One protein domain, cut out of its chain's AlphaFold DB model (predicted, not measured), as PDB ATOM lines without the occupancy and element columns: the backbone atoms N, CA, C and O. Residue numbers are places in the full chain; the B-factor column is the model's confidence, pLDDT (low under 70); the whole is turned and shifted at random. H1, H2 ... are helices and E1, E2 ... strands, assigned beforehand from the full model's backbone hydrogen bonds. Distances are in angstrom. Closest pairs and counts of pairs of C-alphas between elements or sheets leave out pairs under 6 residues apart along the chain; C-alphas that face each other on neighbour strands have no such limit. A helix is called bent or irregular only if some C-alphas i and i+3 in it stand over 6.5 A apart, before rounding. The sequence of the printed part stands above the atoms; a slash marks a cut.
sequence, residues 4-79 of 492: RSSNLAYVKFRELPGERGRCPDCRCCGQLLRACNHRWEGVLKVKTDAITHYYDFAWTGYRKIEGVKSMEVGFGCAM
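Overview. This is residues 4 to 79 of the 492 residues of an uncharacterized protein of Chromera velia CCMP2878 (UniProt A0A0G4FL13). A small sheet of three short strands forms the middle, with H2 beside it toward one end of the long axis and H1, loosely formed, at the other. H3 sits beside the sheet next to H2, and two long links, residues 16 to 32 and 57 to 71, loop away from the strands. The printed part has 76 residues, in the order H1 E1 H2 E2 E3 H3; the sheet, E1 - E2 - E3, is antiparallel. The class is mixed, helices and strands, with under half of the residues in named elements; the whole is compact, with a radius of gyration of the C-alphas of 12.6 A and spans of 36 by 26 by 19 A.

Along the chain. Find C-alpha 4 at (162.131, 174.571, 107.422), where H1, residues 4 to 12, begins its 14.4 A. H1 is only just irregular: C-alphas 7 and 10 are 7.0 A apart. E1 is residues 13 to 15. H2, residues 33 to 44, runs 16.3 A from (174.353, 177.733, 128.701). E2 is residues 53 to 56, E3 72 to 74, and H3, 75 to 79, ends at (163.975, 170.388, 123.625).

Arrangement. Look first at inner strand E2: N 14 and O 54 of E1 and E2 are 2.9 A apart, and N 55 and O 73 of hairpin E2 and E3 are 2.9 A apart, both within hydrogen-bond range. H1 only grazes the sheet, with residues 9 to 12. H2 is on the sheet but at the sheet's level, height 0.9 A, its local plane fitted to just 6 C-alphas; its closest C-alphas to E3 are Leu 33 and Gly 74, 5.0 A. H2, with residues 36 to 40 alone, touches H3, closest C-alphas Trp 40 and Gly 76, 6.0 A. H3 is on the sheet, height 6.4 A, only just over none of the strands, with 2 C-alphas falling on E3. H1 is apart from H2 and H3. Every O i to N i+4 pair is within hydrogen-bond range in H2 and H3; H1 has 2 of 5, and 3 of 6 O i to N i+3 pairs.

Size, cuts and confidence. The C-alphas of Lys 45 and Glu 66 are the two farthest apart, 39.4 A. The printed part has no cut, and the links E1 to H2 and E2 to E3 are long. In the B-factor column, expect pLDDT under 70 at residues 4 to 12 and 58 to 65.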
ATOM      1  N   ARG A   4     160.821 174.789 108.068       51.06
ATOM      2  CA  ARG A   4     162.131 174.571 107.422       51.06
ATOM      3  C   ARG A   4     163.302 174.796 108.370       51.06
ATOM      4  O   ARG A   4     164.314 174.117 108.238       51.06
ATOM      5  N   SER A   5     163.164 175.727 109.313       51.12
ATOM      6  CA  SER A   5     164.172 175.937 110.351       51.12
ATOM      7  C   SER A   5     164.194 174.745 111.299       51.12
ATOM      8  O   SER A   5     165.277 174.241 111.543       51.12
ATOM      9  N   SER A   6     163.035 174.218 111.723       51.69
ATOM     10  CA  SER A   6     162.916 173.001 112.550       51.69
ATOM     11  C   SER A   6     163.474 171.744 111.871       51.69
ATOM     12  O   SER A   6     164.214 170.994 112.498       51.69
ATOM     13  N   ASN A   7     163.212 171.560 110.572       50.28
ATOM     14  CA  ASN A   7     163.782 170.476 109.762       50.28
ATOM     15  C   ASN A   7     165.296 170.594 109.546       50.28
ATOM     16  O   ASN A   7     165.877 169.681 108.993       50.28
ATOM     17  N   LEU A   8     165.945 171.709 109.883       53.28
ATOM     18  CA  LEU A   8     167.408 171.864 109.795       53.28
ATOM     19  C   LEU A   8     168.046 172.073 111.163       53.28
ATOM     20  O   LEU A   8     169.269 172.121 111.293       53.28
ATOM     21  N   ALA A   9     167.204 172.172 112.181       48.91
ATOM     22  CA  ALA A   9     167.588 172.469 113.532       48.91
ATOM     23  C   ALA A   9     168.490 171.327 114.083       48.91
ATOM     24  O   ALA A   9     169.442 171.578 114.817       48.91
ATOM     25  N   TYR A  10     168.298 170.084 113.615       54.19
ATOM     26  CA  TYR A  10     169.103 168.908 113.981       54.19
ATOM     27  C   TYR A  10     170.581 168.958 113.549       54.19
ATOM     28  O   TYR A  10     171.387 168.188 114.069       54.19
ATOM     29  N   VAL A  11     170.954 169.811 112.586       54.56
ATOM     30  CA  VAL A  11     172.262 169.698 111.914       54.56
ATOM     31  C   VAL A  11     173.415 170.143 112.820       54.56
ATOM     32  O   VAL A  11     174.559 169.792 112.540       54.56
ATOM     33  N   LYS A  12     173.178 170.931 113.882       62.66
ATOM     34  CA  LYS A  12     174.280 171.581 114.617       62.66
ATOM     35  C   LYS A  12     174.016 171.768 116.108       62.66
ATOM     36  O   LYS A  12     173.999 172.896 116.599       62.66
ATOM     37  N   PHE A  13     173.918 170.660 116.843       77.50
ATOM     38  CA  PHE A  13     174.360 170.697 118.236       77.50
ATOM     39  C   PHE A  13     175.825 171.143 118.260       77.50
ATOM     40  O   PHE A  13     176.648 170.643 117.491       77.50
ATOM     41  N   ARG A  14     176.136 172.127 119.098       83.62
ATOM     42  CA  ARG A  14     177.503 172.606 119.295       83.62
ATOM     43  C   ARG A  14     177.991 172.145 120.646       83.62
ATOM     44  O   ARG A  14     177.251 172.247 121.621       83.62
ATOM     45  N   GLU A  15     179.228 171.680 120.699       87.75
ATOM     46  CA  GLU A  15     179.891 171.426 121.969       87.75
ATOM     47  C   GLU A  15     179.991 172.732 122.763       87.75
ATOM     48  O   GLU A  15     180.256 173.810 122.215       87.75
ATOM     49  N   LEU A  16     179.739 172.642 124.064       87.94
ATOM     50  CA  LEU A  16     179.936 173.741 124.986       87.94
ATOM     51  C   LEU A  16     181.407 174.172 124.937       87.94
ATOM     52  O   LEU A  16     182.302 173.324 124.934       87.94
ATOM     53  N   PRO A  17     181.690 175.486 124.962       87.12
ATOM     54  CA  PRO A  17     183.055 175.954 125.123       87.12
ATOM     55  C   PRO A  17     183.675 175.348 126.389       87.12
ATOM     56  O   PRO A  17     183.012 175.272 127.432       87.12
ATOM     57  N   GLY A  18     184.953 174.961 126.311       87.31
ATOM     58  CA  GLY A  18     185.719 174.507 127.476       87.31
ATOM     59  C   GLY A  18     185.768 175.566 128.586       87.31
ATOM     60  O   GLY A  18     185.323 176.699 128.406       87.31
ATOM     61  N   GLU A  19     186.320 175.237 129.755       84.75
ATOM     62  CA  GLU A  19     186.297 176.115 130.943       84.75
ATOM     63  C   GLU A  19     186.793 177.547 130.702       84.75
ATOM     64  O   GLU A  19     186.289 178.484 131.312       84.75
ATOM     65  N   ARG A  20     187.747 177.717 129.782       84.06
ATOM     66  CA  ARG A  20     188.343 179.018 129.443       84.06
ATOM     67  C   ARG A  20     187.603 179.773 128.333       84.06
ATOM     68  O   ARG A  20     187.930 180.925 128.062       84.06
ATOM     69  N   GLY A  21     186.651 179.132 127.658       86.69
ATOM     70  CA  GLY A  21     185.867 179.738 126.587       86.69
ATOM     71  C   GLY A  21     184.707 180.570 127.133       86.69
ATOM     72  O   GLY A  21     184.083 180.212 128.131       86.69
ATOM     73  N   ARG A  22     184.375 181.678 126.459       89.56
ATOM     74  CA  ARG A  22     183.186 182.470 126.796       89.56
ATOM     75  C   ARG A  22     181.935 181.644 126.496       89.56
ATOM     76  O   ARG A  22     181.603 181.434 125.334       89.56
ATOM     77  N   CYS A  23     181.258 181.179 127.541       89.06
ATOM     78  CA  CYS A  23     179.975 180.498 127.416       89.06
ATOM     79  C   CYS A  23     178.875 181.551 127.191       89.06
ATOM     80  O   CYS A  23     178.802 182.497 127.976       89.06
ATOM     81  N   PRO A  24     178.066 181.451 126.127       91.06
ATOM     82  CA  PRO A  24     176.989 182.404 125.889       91.06
ATOM     83  C   PRO A  24     175.791 182.154 126.817       91.06
ATOM     84  O   PRO A  24     175.727 181.147 127.529       91.06
ATOM     85  N   ASP A  25     174.836 183.083 126.804       94.31
ATOM     86  CA  ASP A  25     173.595 182.980 127.570       94.31
ATOM     87  C   ASP A  25     172.513 182.246 126.769       94.31
ATOM     88  O   ASP A  25     172.278 182.518 125.590       94.31
ATOM     89  N   CYS A  26     171.801 181.344 127.437       93.75
ATOM     90  CA  CYS A  26     170.612 180.683 126.931       93.75
ATOM     91  C   CYS A  26     169.509 181.711 126.665       93.75
ATOM     92  O   CYS A  26     168.992 182.340 127.589       93.75
ATOM     93  N   ARG A  27     169.060 181.824 125.413       92.38
ATOM     94  CA  ARG A  27     167.977 182.752 125.038       92.38
ATOM     95  C   ARG A  27     166.621 182.443 125.667       92.38
ATOM     96  O   ARG A  27     165.780 183.333 125.706       92.38
ATOM     97  N   CYS A  28     166.402 181.215 126.133       91.69
ATOM     98  CA  CYS A  28     165.137 180.811 126.741       91.69
ATOM     99  C   CYS A  28     165.040 181.244 128.212       91.69
ATOM    100  O   CYS A  28     164.066 181.879 128.597       91.69
ATOM    101  N   CYS A  29     166.052 180.935 129.029       94.56
ATOM    102  CA  CYS A  29     166.010 181.176 130.476       94.56
ATOM    103  C   CYS A  29     166.918 182.319 130.961       94.56
ATOM    104  O   CYS A  29     166.887 182.652 132.142       94.56
ATOM    105  N   GLY A  30     167.750 182.893 130.086       95.00
ATOM    106  CA  GLY A  30     168.691 183.969 130.416       95.00
ATOM    107  C   GLY A  30     169.930 183.538 131.209       95.00
ATOM    108  O   GLY A  30     170.762 184.381 131.522       95.00
ATOM    109  N   GLN A  31     170.073 182.253 131.547       96.06
ATOM    110  CA  GLN A  31     171.244 181.721 132.253       96.06
ATOM    111  C   GLN A  31     172.380 181.400 131.279       96.06
ATOM    112  O   GLN A  31     172.110 181.056 130.131       96.06
ATOM    113  N   LEU A  32     173.631 181.376 131.751       94.88
ATOM    114  CA  LEU A  32     174.753 180.799 130.998       94.88
ATOM    115  C   LEU A  32     174.393 179.390 130.512       94.88
ATOM    116  O   LEU A  32     173.841 178.603 131.283       94.88
ATOM    117  N   LEU A  33     174.725 179.037 129.266       94.31
ATOM    118  CA  LEU A  33     174.353 177.733 128.701       94.31
ATOM    119  C   LEU A  33     174.803 176.555 129.571       94.31
ATOM    120  O   LEU A  33     174.037 175.617 129.757       94.31
ATOM    121  N   ARG A  34     176.006 176.627 130.154       93.94
ATOM    122  CA  ARG A  34     176.505 175.595 131.075       93.94
ATOM    123  C   ARG A  34     175.615 175.461 132.316       93.94
ATOM    124  O   ARG A  34     175.225 174.357 132.669       93.94
ATOM    125  N   ALA A  35     175.214 176.578 132.925       94.69
ATOM    126  CA  ALA A  35     174.291 176.571 134.063       94.69
ATOM    127  C   ALA A  35     172.896 176.048 133.670       94.69
ATOM    128  O   ALA A  35     172.290 175.273 134.409       94.69
ATOM    129  N   CYS A  36     172.415 176.419 132.479       95.75
ATOM    130  CA  CYS A  36     171.171 175.900 131.922       95.75
ATOM    131  C   CYS A  36     171.234 174.374 131.732       95.75
ATOM    132  O   CYS A  36     170.284 173.681 132.087       95.75
ATOM    133  N   ASN A  37     172.336 173.842 131.197       94.00
ATOM    134  CA  ASN A  37     172.527 172.404 131.010       94.00
ATOM    135  C   ASN A  37     172.641 171.668 132.353       94.00
ATOM    136  O   ASN A  37     171.928 170.691 132.544       94.00
ATOM    137  N   HIS A  38     173.411 172.180 133.320       94.94
ATOM    138  CA  HIS A  38     173.508 171.584 134.660       94.94
ATOM    139  C   HIS A  38     172.168 171.513 135.392       94.94
ATOM    140  O   HIS A  38     171.877 170.534 136.078       94.94
ATOM    141  N   ARG A  39     171.314 172.532 135.230       95.75
ATOM    142  CA  ARG A  39     169.947 172.480 135.758       95.75
ATOM    143  C   ARG A  39     169.199 171.271 135.194       95.75
ATOM    144  O   ARG A  39     168.541 170.562 135.950       95.75
ATOM    145  N   TRP A  40     169.298 171.045 133.887       94.00
ATOM    146  CA  TRP A  40     168.668 169.902 133.234       94.00
ATOM    147  C   TRP A  40     169.298 168.575 133.639       94.00
ATOM    148  O   TRP A  40     168.557 167.640 133.902       94.00
ATOM    149  N   GLU A  41     170.616 168.491 133.799       93.69
ATOM    150  CA  GLU A  41     171.275 167.287 134.324       93.69
ATOM    151  C   GLU A  41     170.703 166.881 135.689       93.69
ATOM    152  O   GLU A  41     170.386 165.711 135.904       93.69
ATOM    153  N   GLY A  42     170.460 167.860 136.569       92.94
ATOM    154  CA  GLY A  42     169.791 167.640 137.851       92.94
ATOM    155  C   GLY A  42     168.340 167.164 137.716       92.94
ATOM    156  O   GLY A  42     167.929 166.252 138.431       92.94
ATOM    157  N   VAL A  43     167.567 167.736 136.783       92.19
ATOM    158  CA  VAL A  43     166.180 167.307 136.500       92.19
ATOM    159  C   VAL A  43     166.144 165.874 135.961       92.19
ATOM    160  O   VAL A  43     165.318 165.073 136.393       92.19
ATOM    161  N   LEU A  44     167.063 165.549 135.052       91.94
ATOM    162  CA  LEU A  44     167.160 164.249 134.393       91.94
ATOM    163  C   LEU A  44     167.872 163.190 135.242       91.94
ATOM    164  O   LEU A  44     167.872 162.019 134.875       91.94
ATOM    165  N   LYS A  45     168.456 163.590 136.380       94.62
ATOM    166  CA  LYS A  45     169.240 162.735 137.285       94.62
ATOM    167  C   LYS A  45     170.408 162.029 136.583       94.62
ATOM    168  O   LYS A  45     170.770 160.916 136.960       94.62
ATOM    169  N   VAL A  46     171.001 162.683 135.587       92.75
ATOM    170  CA  VAL A  46     172.211 162.204 134.905       92.75
ATOM    171  C   VAL A  46     173.458 162.800 135.556       92.75
ATOM    172  O   VAL A  46     173.377 163.728 136.364       92.75
ATOM    173  N   LYS A  47     174.630 162.253 135.226       92.94
ATOM    174  CA  LYS A  47     175.907 162.776 135.729       92.94
ATOM    175  C   LYS A  47     176.089 164.241 135.322       92.94
ATOM    176  O   LYS A  47     175.697 164.642 134.227       92.94
ATOM    177  N   THR A  48     176.718 165.018 136.197       92.50
ATOM    178  CA  THR A  48     177.178 166.368 135.858       92.50
ATOM    179  C   THR A  48     178.088 166.307 134.633       92.50
ATOM    180  O   THR A  48     178.873 165.368 134.502       92.50
ATOM    181  N   ASP A  49     177.940 167.283 133.738       89.88
ATOM    182  CA  ASP A  49     178.625 167.371 132.443       89.88
ATOM    183  C   ASP A  49     178.236 166.281 131.425       89.88
ATOM    184  O   ASP A  49     178.892 166.137 130.392       89.88
ATOM    185  N   ALA A  50     177.156 165.523 131.652       88.44
ATOM    186  CA  ALA A  50     176.620 164.606 130.644       88.44
ATOM    187  C   ALA A  50     176.041 165.344 129.422       88.44
ATOM    188  O   ALA A  50     176.035 164.806 128.316       88.44
ATOM    189  N   ILE A  51     175.561 166.580 129.596       90.62
ATOM    190  CA  ILE A  51     174.991 167.399 128.523       90.62
ATOM    191  C   ILE A  51     176.031 168.424 128.070       90.62
ATOM    192  O   ILE A  51     176.013 169.607 128.425       90.62
ATOM    193  N   THR A  52     176.924 167.968 127.200       90.25
ATOM    194  CA  THR A  52     178.040 168.768 126.676       90.25
ATOM    195  C   THR A  52     177.670 169.647 125.487       90.25
ATOM    196  O   THR A  52     178.532 170.342 124.960       90.25
ATOM    197  N   HIS A  53     176.412 169.635 125.046       90.62
ATOM    198  CA  HIS A  53     175.987 170.305 123.823       90.62
ATOM    199  C   HIS A  53     174.936 171.384 124.074       90.62
ATOM    200  O   HIS A  53     174.172 171.337 125.037       90.62
ATOM    201  N   TYR A  54     174.863 172.351 123.169       89.25
ATOM    202  CA  TYR A  54     173.811 173.355 123.125       89.25
ATOM    203  C   TYR A  54     173.291 173.543 121.705       89.25
ATOM    204  O   TYR A  54     173.862 173.035 120.735       89.25
ATOM    205  N   TYR A  55     172.187 174.271 121.595       86.00
ATOM    206  CA  TYR A  55     171.502 174.490 120.337       86.00
ATOM    207  C   TYR A  55     171.756 175.872 119.757       86.00
ATOM    208  O   TYR A  55     171.663 176.863 120.477       86.00
ATOM    209  N   ASP A  56     171.994 175.942 118.450       84.56
ATOM    210  CA  ASP A  56     172.146 177.196 117.716       84.56
ATOM    211  C   ASP A  56     171.127 177.298 116.568       84.56
ATOM    212  O   ASP A  56     171.265 176.651 115.530       84.56
ATOM    213  N   PHE A  57     170.128 178.173 116.723       74.62
ATOM    214  CA  PHE A  57     169.074 178.385 115.721       74.62
ATOM    215  C   PHE A  57     169.466 179.328 114.559       74.62
ATOM    216  O   PHE A  57     168.622 179.637 113.722       74.62
ATOM    217  N   ALA A  58     170.713 179.814 114.460       63.97
ATOM    218  CA  ALA A  58     171.120 180.800 113.437       63.97
ATOM    219  C   ALA A  58     171.186 180.279 111.992       63.97
ATOM    220  O   ALA A  58     171.527 181.040 111.079       63.97
ATOM    221  N   TRP A  59     171.014 178.975 111.791       55.38
ATOM    222  CA  TRP A  59     171.521 178.293 110.608       55.38
ATOM    223  C   TRP A  59     170.428 177.491 109.906       55.38
ATOM    224  O   TRP A  59     170.049 176.410 110.342       55.38
ATOM    225  N   THR A  60     169.957 177.986 108.761       54.56
ATOM    226  CA  THR A  60     169.122 177.212 107.836       54.56
ATOM    227  C   THR A  60     170.015 176.511 106.810       54.56
ATOM    228  O   THR A  60     170.162 176.930 105.664       54.56
ATOM    229  N   GLY A  61     170.648 175.417 107.240       56.28
ATOM    230  CA  GLY A  61     171.166 174.353 106.368       56.28
ATOM    231  C   GLY A  61     172.438 174.633 105.567       56.28
ATOM    232  O   GLY A  61     173.293 173.759 105.543       56.28
ATOM    233  N   TYR A  62     172.609 175.804 104.941       52.59
ATOM    234  CA  TYR A  62     173.770 176.066 104.064       52.59
ATOM    235  C   TYR A  62     174.265 177.516 104.015       52.59
ATOM    236  O   TYR A  62     175.362 177.762 103.514       52.59
ATOM    237  N   ARG A  63     173.515 178.493 104.537       56.78
ATOM    238  CA  ARG A  63     173.994 179.877 104.669       56.78
ATOM    239  C   ARG A  63     173.612 180.428 106.031       56.78
ATOM    240  O   ARG A  63     172.484 180.255 106.487       56.78
ATOM    241  N   LYS A  64     174.557 181.122 106.664       60.84
ATOM    242  CA  LYS A  64     174.229 182.044 107.750       60.84
ATOM    243  C   LYS A  64     173.269 183.069 107.154       60.84
ATOM    244  O   LYS A  64     173.608 183.678 106.140       60.84
ATOM    245  N   ILE A  65     172.083 183.221 107.733       64.56
ATOM    246  CA  ILE A  65     171.179 184.283 107.297       64.56
ATOM    247  C   ILE A  65     171.855 185.591 107.706       64.56
ATOM    248  O   ILE A  65     171.983 185.885 108.899       64.56
ATOM    249  N   GLU A  66     172.383 186.327 106.729       71.00
ATOM    250  CA  GLU A  66     173.026 187.610 106.990       71.00
ATOM    251  C   GLU A  66     172.047 188.528 107.731       71.00
ATOM    252  O   GLU A  66     170.876 188.638 107.377       71.00
ATOM    253  N   GLY A  67     172.515 189.124 108.829       77.12
ATOM    254  CA  GLY A  67     171.705 189.985 109.693       77.12
ATOM    255  C   GLY A  67     170.926 189.280 110.812       77.12
ATOM    256  O   GLY A  67     170.517 189.955 111.757       77.12
ATOM    257  N   VAL A  68     170.775 187.949 110.803       74.75
ATOM    258  CA  VAL A  68     170.111 187.234 111.910       74.75
ATOM    259  C   VAL A  68     171.143 186.838 112.965       74.75
ATOM    260  O   VAL A  68     172.075 186.072 112.709       74.75
ATOM    261  N   LYS A  69     170.993 187.379 114.181       77.50
ATOM    262  CA  LYS A  69     171.808 186.960 115.329       77.50
ATOM    263  C   LYS A  69     171.491 185.509 115.673       77.50
ATOM    264  O   LYS A  69     170.326 185.133 115.768       77.50
ATOM    265  N   SER A  70     172.542 184.729 115.906       78.44
ATOM    266  CA  SER A  70     172.416 183.380 116.445       78.44
ATOM    267  C   SER A  70     171.632 183.390 117.753       78.44
ATOM    268  O   SER A  70     171.839 184.259 118.608       78.44
ATOM    269  N   MET A  71     170.682 182.461 117.864       83.94
ATOM    270  CA  MET A  71     169.989 182.195 119.116       83.94
ATOM    271  C   MET A  71     170.561 180.911 119.688       83.94
ATOM    272  O   MET A  71     170.291 179.823 119.182       83.94
ATOM    273  N   GLU A  72     171.356 181.076 120.735       89.19
ATOM    274  CA  GLU A  72     171.984 179.985 121.460       89.19
ATOM    275  C   GLU A  72     171.080 179.609 122.638       89.19
ATOM    276  O   GLU A  72     170.655 180.466 123.419       89.19
ATOM    277  N   VAL A  73     170.706 178.337 122.734       90.00
ATOM    278  CA  VAL A  73     169.754 177.835 123.733       90.00
ATOM    279  C   VAL A  73     170.327 176.580 124.372       90.00
ATOM    280  O   VAL A  73     170.874 175.719 123.682       90.00
ATOM    281  N   GLY A  74     170.225 176.483 125.698       91.31
ATOM    282  CA  GLY A  74     170.652 175.295 126.434       91.31
ATOM    283  C   GLY A  74     169.844 174.079 125.997       91.31
ATOM    284  O   GLY A  74     168.691 174.217 125.586       91.31
ATOM    285  N   PHE A  75     170.444 172.896 126.082       90.50
ATOM    286  CA  PHE A  75     169.909 171.672 125.488       90.50
ATOM    287  C   PHE A  75     168.456 171.401 125.895       90.50
ATOM    288  O   PHE A  75     167.576 171.387 125.040       90.50
ATOM    289  N   GLY A  76     168.180 171.271 127.196       91.88
ATOM    290  CA  GLY A  76     166.827 170.944 127.655       91.88
ATOM    291  C   GLY A  76     165.809 172.054 127.374       91.88
ATOM    292  O   GLY A  76     164.689 171.764 126.983       91.88
ATOM    293  N   CYS A  77     166.206 173.332 127.438       93.50
ATOM    294  CA  CYS A  77     165.323 174.437 127.043       93.50
ATOM    295  C   CYS A  77     164.968 174.394 125.552       93.50
ATOM    296  O   CYS A  77     163.846 174.728 125.179       93.50
ATOM    297  N   ALA A  78     165.915 174.006 124.694       90.44
ATOM    298  CA  ALA A  78     165.644 173.834 123.275       90.44
ATOM    299  C   ALA A  78     164.667 172.673 123.046       90.44
ATOM    300  O   ALA A  78     163.747 172.810 122.243       90.44
ATOM    301  N   MET A  79     164.835 171.562 123.766       91.94
ATOM    302  CA  MET A  79     163.975 170.388 123.625       91.94
ATOM    303  C   MET A  79     162.552 170.619 124.155       91.94
ATOM    304  O   MET A  79     161.593 170.270 123.468       91.94
TER     305      MET A  79